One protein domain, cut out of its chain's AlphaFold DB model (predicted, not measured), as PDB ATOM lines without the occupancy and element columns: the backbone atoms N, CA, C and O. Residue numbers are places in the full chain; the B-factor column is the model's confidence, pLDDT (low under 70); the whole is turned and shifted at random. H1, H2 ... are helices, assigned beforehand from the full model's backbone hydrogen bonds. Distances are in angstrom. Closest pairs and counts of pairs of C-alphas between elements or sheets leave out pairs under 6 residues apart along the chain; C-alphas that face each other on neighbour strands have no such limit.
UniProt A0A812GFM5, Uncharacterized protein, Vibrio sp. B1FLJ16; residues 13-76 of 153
ATOM      1  N   GLU A  13      25.842  54.168  28.959       87.06
ATOM      2  CA  GLU A  13      26.895  53.348  29.566       87.06
ATOM      3  C   GLU A  13      27.386  53.950  30.885       87.06
ATOM      4  O   GLU A  13      27.363  53.253  31.895       87.06
ATOM      5  N   GLN A  14      27.679  55.253  30.921       88.12
ATOM      6  CA  GLN A  14      28.082  55.959  32.142       88.12
ATOM      7  C   GLN A  14      27.040  55.822  33.263       88.12
ATOM      8  O   GLN A  14      27.380  55.604  34.424       88.12
ATOM      9  N   ARG A  15      25.750  55.911  32.923       88.62
ATOM     10  CA  ARG A  15      24.662  55.711  33.894       88.62
ATOM     11  C   ARG A  15      24.564  54.265  34.368       88.62
ATOM     12  O   ARG A  15      24.230  54.036  35.523       88.62
ATOM     13  N   ALA A  16      24.852  53.299  33.501       90.50
ATOM     14  CA  ALA A  16      24.911  51.896  33.894       90.50
ATOM     15  C   ALA A  16      26.068  51.632  34.865       90.50
ATOM     16  O   ALA A  16      25.895  50.884  35.821       90.50
ATOM     17  N   ASP A  17      27.218  52.271  34.657       90.38
ATOM     18  CA  ASP A  17      28.339  52.202  35.599       90.38
ATOM     19  C   ASP A  17      27.991  52.813  36.958       90.38
ATOM     20  O   ASP A  17      28.239  52.178  37.978       90.38
ATOM     21  N   ALA A  18      27.305  53.959  36.982       90.56
ATOM     22  CA  ALA A  18      26.827  54.558  38.228       90.56
ATOM     23  C   ALA A  18      25.841  53.649  38.987       90.56
ATOM     24  O   ALA A  18      25.933  53.511  40.204       90.56
ATOM     25  N   VAL A  19      24.918  52.986  38.276       90.44
ATOM     26  CA  VAL A  19      23.999  52.002  38.881       90.44
ATOM     27  C   VAL A  19      24.766  50.798  39.431       90.44
ATOM     28  O   VAL A  19      24.434  50.298  40.503       90.44
ATOM     29  N   LYS A  20      25.797  50.332  38.720       92.31
ATOM     30  CA  LYS A  20      26.634  49.209  39.154       92.31
ATOM     31  C   LYS A  20      27.434  49.543  40.416       92.31
ATOM     32  O   LYS A  20      27.488  48.727  41.333       92.31
ATOM     33  N   GLU A  21      28.050  50.719  40.460       92.44
ATOM     34  CA  GLU A  21      28.790  51.211  41.628       92.44
ATOM     35  C   GLU A  21      27.866  51.392  42.837       92.44
ATOM     36  O   GLU A  21      28.182  50.937  43.937       92.44
ATOM     37  N   TRP A  22      26.681  51.961  42.607       93.06
ATOM     38  CA  TRP A  22      25.645  52.058  43.626       93.06
ATOM     39  C   TRP A  22      25.269  50.684  44.172       93.06
ATOM     40  O   TRP A  22      25.347  50.493  45.377       93.06
ATOM     41  N   LEU A  23      24.951  49.710  43.312       90.88
ATOM     42  CA  LEU A  23      24.579  48.356  43.735       90.88
ATOM     43  C   LEU A  23      25.710  47.636  44.491       90.88
ATOM     44  O   LEU A  23      25.441  46.888  45.425       90.88
ATOM     45  N   SER A  24      26.968  47.897  44.126       89.25
ATOM     46  CA  SER A  24      28.147  47.341  44.814       89.25
ATOM     47  C   SER A  24      28.326  47.884  46.233       89.25
ATOM     48  O   SER A  24      29.044  47.286  47.027       89.25
ATOM     49  N   SER A  25      27.683  49.009  46.552       88.62
ATOM     50  CA  SER A  25      27.719  49.634  47.876       88.62
ATOM     51  C   SER A  25      26.620  49.105  48.813       88.62
ATOM     52  O   SER A  25      26.360  49.732  49.835       88.62
ATOM     53  N   GLU A  26      25.955  47.998  48.449       82.88
ATOM     54  CA  GLU A  26      24.831  47.379  49.179       82.88
ATOM     55  C   GLU A  26      23.761  48.394  49.638       82.88
ATOM     56  O   GLU A  26      23.447  48.511  50.824       82.88
ATOM     57  N   PRO A  27      23.191  49.175  48.706       85.62
ATOM     58  CA  PRO A  27      22.271  50.246  49.042       85.62
ATOM     59  C   PRO A  27      20.886  49.691  49.378       85.62
ATOM     60  O   PRO A  27      20.489  48.645  48.866       85.62
ATOM     61  N   GLU A  28      20.093  50.434  50.147       87.94
ATOM     62  CA  GLU A  28      18.669  50.123  50.312       87.94
ATOM     63  C   GLU A  28      17.936  50.324  48.976       87.94
ATOM     64  O   GLU A  28      17.930  51.420  48.404       87.94
ATOM     65  N   ILE A  29      17.345  49.252  48.445       90.81
ATOM     66  CA  ILE A  29      16.707  49.282  47.129       90.81
ATOM     67  C   ILE A  29      15.269  49.793  47.269       90.81
ATOM     68  O   ILE A  29      14.476  49.172  47.975       90.81
ATOM     69  N   PRO A  30      14.866  50.857  46.544       90.38
ATOM     70  CA  PRO A  30      13.491  51.338  46.578       90.38
ATOM     71  C   PRO A  30      12.494  50.256  46.148       90.38
ATOM     72  O   PRO A  30      12.593  49.707  45.044       90.38
ATOM     73  N   LEU A  31      11.497  49.988  46.991       91.19
ATOM     74  CA  LEU A  31      10.470  48.975  46.748       91.19
ATOM     75  C   LEU A  31       9.105  49.603  46.447       91.19
ATOM     76  O   LEU A  31       8.721  50.627  47.002       91.19
ATOM     77  N   TYR A  32       8.334  48.946  45.586       87.88
ATOM     78  CA  TYR A  32       6.912  49.195  45.380       87.88
ATOM     79  C   TYR A  32       6.179  47.857  45.413       87.88
ATOM     80  O   TYR A  32       6.499  46.955  44.640       87.88
ATOM     81  N   GLN A  33       5.226  47.711  46.340       83.31
ATOM     82  CA  GLN A  33       4.490  46.455  46.559       83.31
ATOM     83  C   GLN A  33       5.418  45.237  46.768       83.31
ATOM     84  O   GLN A  33       5.183  44.156  46.231       83.31
ATOM     85  N   GLY A  34       6.513  45.423  47.517       82.12
ATOM     86  CA  GLY A  34       7.478  44.358  47.821       82.12
ATOM     87  C   GLY A  34       8.389  43.950  46.656       82.12
ATOM     88  O   GLY A  34       9.040  42.912  46.729       82.12
ATOM     89  N   ARG A  35       8.440  44.731  45.569       86.06
ATOM     90  CA  ARG A  35       9.323  44.499  44.412       86.06
ATOM     91  C   ARG A  35      10.171  45.731  44.124       86.06
ATOM     92  O   ARG A  35       9.733  46.842  44.401       86.06
ATOM     93  N   ALA A  36      11.342  45.549  43.514       90.06
ATOM     94  CA  ALA A  36      12.197  46.663  43.101       90.06
ATOM     95  C   ALA A  36      11.437  47.662  42.206       90.06
ATOM     96  O   ALA A  36      10.819  47.285  41.204       90.06
ATOM     97  N   ASN A  37      11.503  48.948  42.548       92.44
ATOM     98  CA  ASN A  37      10.817  50.017  41.833       92.44
ATOM     99  C   ASN A  37      11.719  50.625  40.747       92.44
ATOM    100  O   ASN A  37      12.479  51.564  40.989       92.44
ATOM    101  N   GLN A  38      11.588  50.122  39.515       92.56
ATOM    102  CA  GLN A  38      12.394  50.580  38.374       92.56
ATOM    103  C   GLN A  38      12.237  52.078  38.093       92.56
ATOM    104  O   GLN A  38      13.177  52.727  37.639       92.56
ATOM    105  N   ALA A  39      11.049  52.635  38.338       90.88
ATOM    106  CA  ALA A  39      10.767  54.035  38.056       90.88
ATOM    107  C   ALA A  39      11.450  54.973  39.062       90.88
ATOM    108  O   ALA A  39      11.892  56.052  38.673       90.88
ATOM    109  N   GLU A  40      11.536  54.571  40.331       91.38
ATOM    110  CA  GLU A  40      12.244  55.332  41.370       91.38
ATOM    111  C   GLU A  40      13.754  55.304  41.128       91.38
ATOM    112  O   GLU A  40      14.391  56.350  41.040       91.38
ATOM    113  N   ILE A  41      14.307  54.116  40.881       92.00
ATOM    114  CA  ILE A  41      15.731  53.942  40.567       92.00
ATOM    115  C   ILE A  41      16.080  54.691  39.274       92.00
ATOM    116  O   ILE A  41      17.085  55.392  39.191       92.00
ATOM    117  N   GLY A  42      15.204  54.631  38.269       91.94
ATOM    118  CA  GLY A  42      15.345  55.425  37.054       91.94
ATOM    119  C   GLY A  42      15.424  56.929  37.331       91.94
ATOM    120  O   GLY A  42      16.251  57.608  36.728       91.94
ATOM    121  N   ARG A  43      14.629  57.450  38.274       92.69
ATOM    122  CA  ARG A  43      14.688  58.861  38.690       92.69
ATOM    123  C   ARG A  43      15.997  59.203  39.404       92.69
ATOM    124  O   ARG A  43      16.580  60.230  39.073       92.69
ATOM    125  N   MET A  44      16.509  58.332  40.276       92.06
ATOM    126  CA  MET A  44      17.789  58.543  40.977       92.06
ATOM    127  C   MET A  44      18.972  58.725  40.012       92.06
ATOM    128  O   MET A  44      19.807  59.603  40.208       92.06
ATOM    129  N   PHE A  45      19.017  57.936  38.934       91.12
ATOM    130  CA  PHE A  45      20.125  57.943  37.965       91.12
ATOM    131  C   PHE A  45      19.804  58.689  36.658       91.12
ATOM    132  O   PHE A  45      20.553  58.603  35.680       91.12
ATOM    133  N   ASN A  46      18.682  59.418  36.608       90.81
ATOM    134  CA  ASN A  46      18.173  60.094  35.409       90.81
ATOM    135  C   ASN A  46      18.012  59.169  34.180       90.81
ATOM    136  O   ASN A  46      18.173  59.596  33.033       90.81
ATOM    137  N   ILE A  47      17.701  57.887  34.388       90.94
ATOM    138  CA  ILE A  47      17.529  56.873  33.342       90.94
ATOM    139  C   ILE A  47      16.063  56.825  32.898       90.94
ATOM    140  O   ILE A  47      15.156  56.548  33.681       90.94
ATOM    141  N   THR A  48      15.827  57.045  31.604       89.06
ATOM    142  CA  THR A  48      14.478  56.977  31.021       89.06
ATOM    143  C   THR A  48      14.043  55.536  30.746       89.06
ATOM    144  O   THR A  48      14.874  54.651  30.529       89.06
ATOM    145  N   LYS A  49      12.726  55.302  30.659       87.88
ATOM    146  CA  LYS A  49      12.146  53.985  30.331       87.88
ATOM    147  C   LYS A  49      12.704  53.392  29.028       87.88
ATOM    148  O   LYS A  49      12.986  52.199  28.972       87.88
ATOM    149  N   SER A  50      12.904  54.210  27.993       86.25
ATOM    150  CA  SER A  50      13.483  53.751  26.724       86.25
ATOM    151  C   SER A  50      14.935  53.297  26.874       86.25
ATOM    152  O   SER A  50      15.328  52.322  26.243       86.25
ATOM    153  N   THR A  51      15.717  53.953  27.739       86.44
ATOM    154  CA  THR A  51      17.131  53.618  27.973       86.44
ATOM    155  C   THR A  51      17.290  52.263  28.665       86.44
ATOM    156  O   THR A  51      18.163  51.491  28.270       86.44
ATOM    157  N   TRP A  52      16.410  51.927  29.617       87.81
ATOM    158  CA  TRP A  52      16.332  50.578  30.204       87.81
ATOM    159  C   TRP A  52      16.073  49.500  29.140       87.81
ATOM    160  O   TRP A  52      16.648  48.415  29.185       87.81
ATOM    161  N   GLY A  53      15.228  49.803  28.150       85.44
ATOM    162  CA  GLY A  53      14.899  48.879  27.064       85.44
ATOM    163  C   GLY A  53      15.995  48.726  26.004       85.44
ATOM    164  O   GLY A  53      16.090  47.666  25.381       85.44
ATOM    165  N   SER A  54      16.825  49.750  25.789       85.31
ATOM    166  CA  SER A  54      17.818  49.776  24.707       85.31
ATOM    167  C   SER A  54      19.247  49.438  25.139       85.31
ATOM    168  O   SER A  54      20.042  49.045  24.289       85.31
ATOM    169  N   ASN A  55      19.604  49.607  26.418       88.44
ATOM    170  CA  ASN A  55      20.957  49.337  26.912       88.44
ATOM    171  C   ASN A  55      21.048  47.920  27.524       88.44
ATOM    172  O   ASN A  55      20.404  47.675  28.543       88.44
ATOM    173  N   PRO A  56      21.843  46.995  26.951       88.25
ATOM    174  CA  PRO A  56      21.954  45.623  27.454       88.25
ATOM    175  C   PRO A  56      22.514  45.552  28.882       88.25
ATOM    176  O   PRO A  56      21.984  44.811  29.701       88.25
ATOM    177  N   LYS A  57      23.492  46.398  29.222       89.75
ATOM    178  CA  LYS A  57      24.121  46.426  30.551       89.75
ATOM    179  C   LYS A  57      23.131  46.809  31.651       89.75
ATOM    180  O   LYS A  57      23.150  46.245  32.737       89.75
ATOM    181  N   LEU A  58      22.219  47.739  31.358       90.12
ATOM    182  CA  LEU A  58      21.147  48.105  32.289       90.12
ATOM    183  C   LEU A  58      20.112  46.989  32.458       90.12
ATOM    184  O   LEU A  58      19.514  46.894  33.523       90.12
ATOM    185  N   LYS A  59      19.889  46.143  31.446       91.44
ATOM    186  CA  LYS A  59      18.988  44.988  31.583       91.44
ATOM    187  C   LYS A  59      19.560  43.933  32.519       91.44
ATOM    188  O   LYS A  59      18.816  43.402  33.333       91.44
ATOM    189  N   GLU A  60      20.858  43.663  32.408       91.94
ATOM    190  CA  GLU A  60      21.570  42.749  33.309       91.94
ATOM    191  C   GLU A  60      21.556  43.291  34.741       91.94
ATOM    192  O   GLU A  60      21.042  42.630  35.637       91.94
ATOM    193  N   LEU A  61      21.960  44.551  34.933       92.62
ATOM    194  CA  LEU A  61      21.915  45.200  36.249       92.62
ATOM    195  C   LEU A  61      20.504  45.245  36.836       92.62
ATOM    196  O   LEU A  61      20.335  45.146  38.045       92.62
ATOM    197  N   TRP A  62      19.471  45.388  36.003       93.31
ATOM    198  CA  TRP A  62      18.092  45.336  36.477       93.31
ATOM    199  C   TRP A  62      17.737  43.968  37.067       93.31
ATOM    200  O   TRP A  62      17.040  43.905  38.077       93.31
ATOM    201  N   HIS A  63      18.230  42.883  36.472       90.38
ATOM    202  CA  HIS A  63      18.051  41.547  37.025       90.38
ATOM    203  C   HIS A  63      18.763  41.401  38.377       90.38
ATOM    204  O   HIS A  63      18.151  40.939  39.339       90.38
ATOM    205  N   ASP A  64      19.999  41.892  38.480       89.88
ATOM    206  CA  ASP A  64      20.765  41.872  39.731       89.88
ATOM    207  C   ASP A  64      20.073  42.689  40.833       89.88
ATOM    208  O   ASP A  64      19.925  42.217  41.959       89.88
ATOM    209  N   ILE A  65      19.548  43.873  40.500       90.56
ATOM    210  CA  ILE A  65      18.745  44.704  41.411       90.56
ATOM    211  C   ILE A  65      17.500  43.951  41.888       90.56
ATOM    212  O   ILE A  65      17.140  44.043  43.058       90.56
ATOM    213  N   GLN A  66      16.812  43.215  41.011       89.94
ATOM    214  CA  GLN A  66      15.638  42.432  41.408       89.94
ATOM    215  C   GLN A  66      16.003  41.314  42.390       89.94
ATOM    216  O   GLN A  66      15.257  41.079  43.342       89.94
ATOM    217  N   ILE A  67      17.136  40.645  42.168       87.38
ATOM    218  CA  ILE A  67      17.651  39.610  43.069       87.38
ATOM    219  C   ILE A  67      18.013  40.230  44.419       87.38
ATOM    220  O   ILE A  67      17.592  39.725  45.459       87.38
ATOM    221  N   GLU A  68      18.756  41.333  44.418       87.38
ATOM    222  CA  GLU A  68      19.222  41.981  45.642       87.38
ATOM    223  C   GLU A  68      18.058  42.586  46.440       87.38
ATOM    224  O   GLU A  68      17.978  42.417  47.655       87.38
ATOM    225  N   ALA A  69      17.062  43.159  45.761       87.25
ATOM    226  CA  ALA A  69      15.824  43.611  46.391       87.25
ATOM    227  C   ALA A  69      15.079  42.454  47.068       87.25
ATOM    228  O   ALA A  69      14.585  42.599  48.184       87.25
ATOM    229  N   ALA A  70      15.015  41.288  46.417       84.25
ATOM    230  CA  ALA A  70      14.400  40.101  47.003       84.25
ATOM    231  C   ALA A  70      15.177  39.597  48.231       84.25
ATOM    232  O   ALA A  70      14.557  39.176  49.210       84.25
ATOM    233  N   LYS A  71      16.516  39.680  48.223       85.25
ATOM    234  CA  LYS A  71      17.344  39.363  49.397       85.25
ATOM    235  C   LYS A  71      17.113  40.341  50.547       85.25
ATOM    236  O   LYS A  71      16.967  39.888  51.677       85.25
ATOM    237  N   GLN A  72      17.026  41.645  50.281       81.81
ATOM    238  CA  GLN A  72      16.766  42.659  51.313       81.81
ATOM    239  C   GLN A  72      15.397  42.455  51.977       81.81
ATOM    240  O   GLN A  72      15.293  42.493  53.203       81.81
ATOM    241  N   VAL A  73      14.373  42.114  51.187       75.88
ATOM    242  CA  VAL A  73      13.048  41.718  51.700       75.88
ATOM    243  C   VAL A  73      13.114  40.422  52.525       75.88
ATOM    244  O   VAL A  73      12.340  40.255  53.463       75.88
ATOM    245  N   GLY A  74      14.036  39.507  52.208       62.59
ATOM    246  CA  GLY A  74      14.259  38.271  52.967       62.59
ATOM    247  C   GLY A  74      15.109  38.426  54.238       62.59
ATOM    248  O   GLY A  74      14.953  37.632  55.164       62.59
ATOM    249  N   CYS A  75      16.003  39.422  54.298       52.53
ATOM    250  CA  CYS A  75      16.945  39.650  55.406       52.53
ATOM    251  C   CYS A  75      16.356  40.534  56.521       52.53
ATOM    252  O   CYS A  75      16.656  40.340  57.700       52.53
ATOM    253  N   MET A  76      15.445  41.446  56.177       49.16
ATOM    254  CA  MET A  76      14.613  42.161  57.145       49.16
ATOM    255  C   MET A  76      13.524  41.216  57.661       49.16
ATOM    256  O   MET A  76      12.413  41.240  57.153       49.16
TER     257      MET A  76
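AT A GLANCE: This is residues 13 to 76 of the 153 residues of an uncharacterized protein of Vibrio sp. B1FLJ16 (UniProt A0A812GFM5). A long helix, H4, makes the length of this domain; H1 lies side by side with its first half, running the same way, and two short helices, H2 and H3, are near H4 at large angles to it. A long loop, residues 25 to 37, leads from H1 to H2. The printed part has 64 residues with four named helices, in the order H1, H2, H3, H4, and no named strand; its class is all helix. It is compact, with a radius of gyration of the C-alphas of 11.1 A and spans of 32 by 22 by 17 A.

IN THESE COORDINATES: Find C-alpha 56 at (21.954, 45.623, 27.454); from there H4, residues 56 to 75, runs 29.0 A to C-alpha 75 at (16.945, 39.650, 55.406). H1, residues 13 to 24, starts at C-alpha 13, at (26.895, 53.348, 29.566), and is 16.4 A long. Look next at H2, residues 38 to 44, 10.0 A, and H3, residues 49 to 54, 9.0 A.

HOW THE PARTS SIT: H4 touches H1 with residues 57 to 65 alone, at a shallow tilt of 19 degrees; the closest C-alphas are those of Ala 16 and Leu 58, 5.6 A apart. H3 and H4 only just touch, and only at the corner, with 3 pairs of C-alphas within 8 A; the closest are Trp 52 and Leu 58, 5.8 A. H2 is close to H4 but not clearly touching, about perpendicular at 80 degrees, with the closest C-alphas, Gln 38 and Trp 62, 8.0 A apart. H1 is apart from H2 and H3. In H1, H2, H3 and H4 every O i to N i+4 pair is within hydrogen-bond range.

THE WHOLE: The C-alphas of Ser 54 and Met 76, the two farthest apart, are 33.5 A from each other. The printed part has no cut. The link from H1 to H2 is long; within it residues 31 to 32 pair with 35 to 36, antiparallel. Mean pLDDT of the printed part is 87.3, and residues 74 to 76 are under 70.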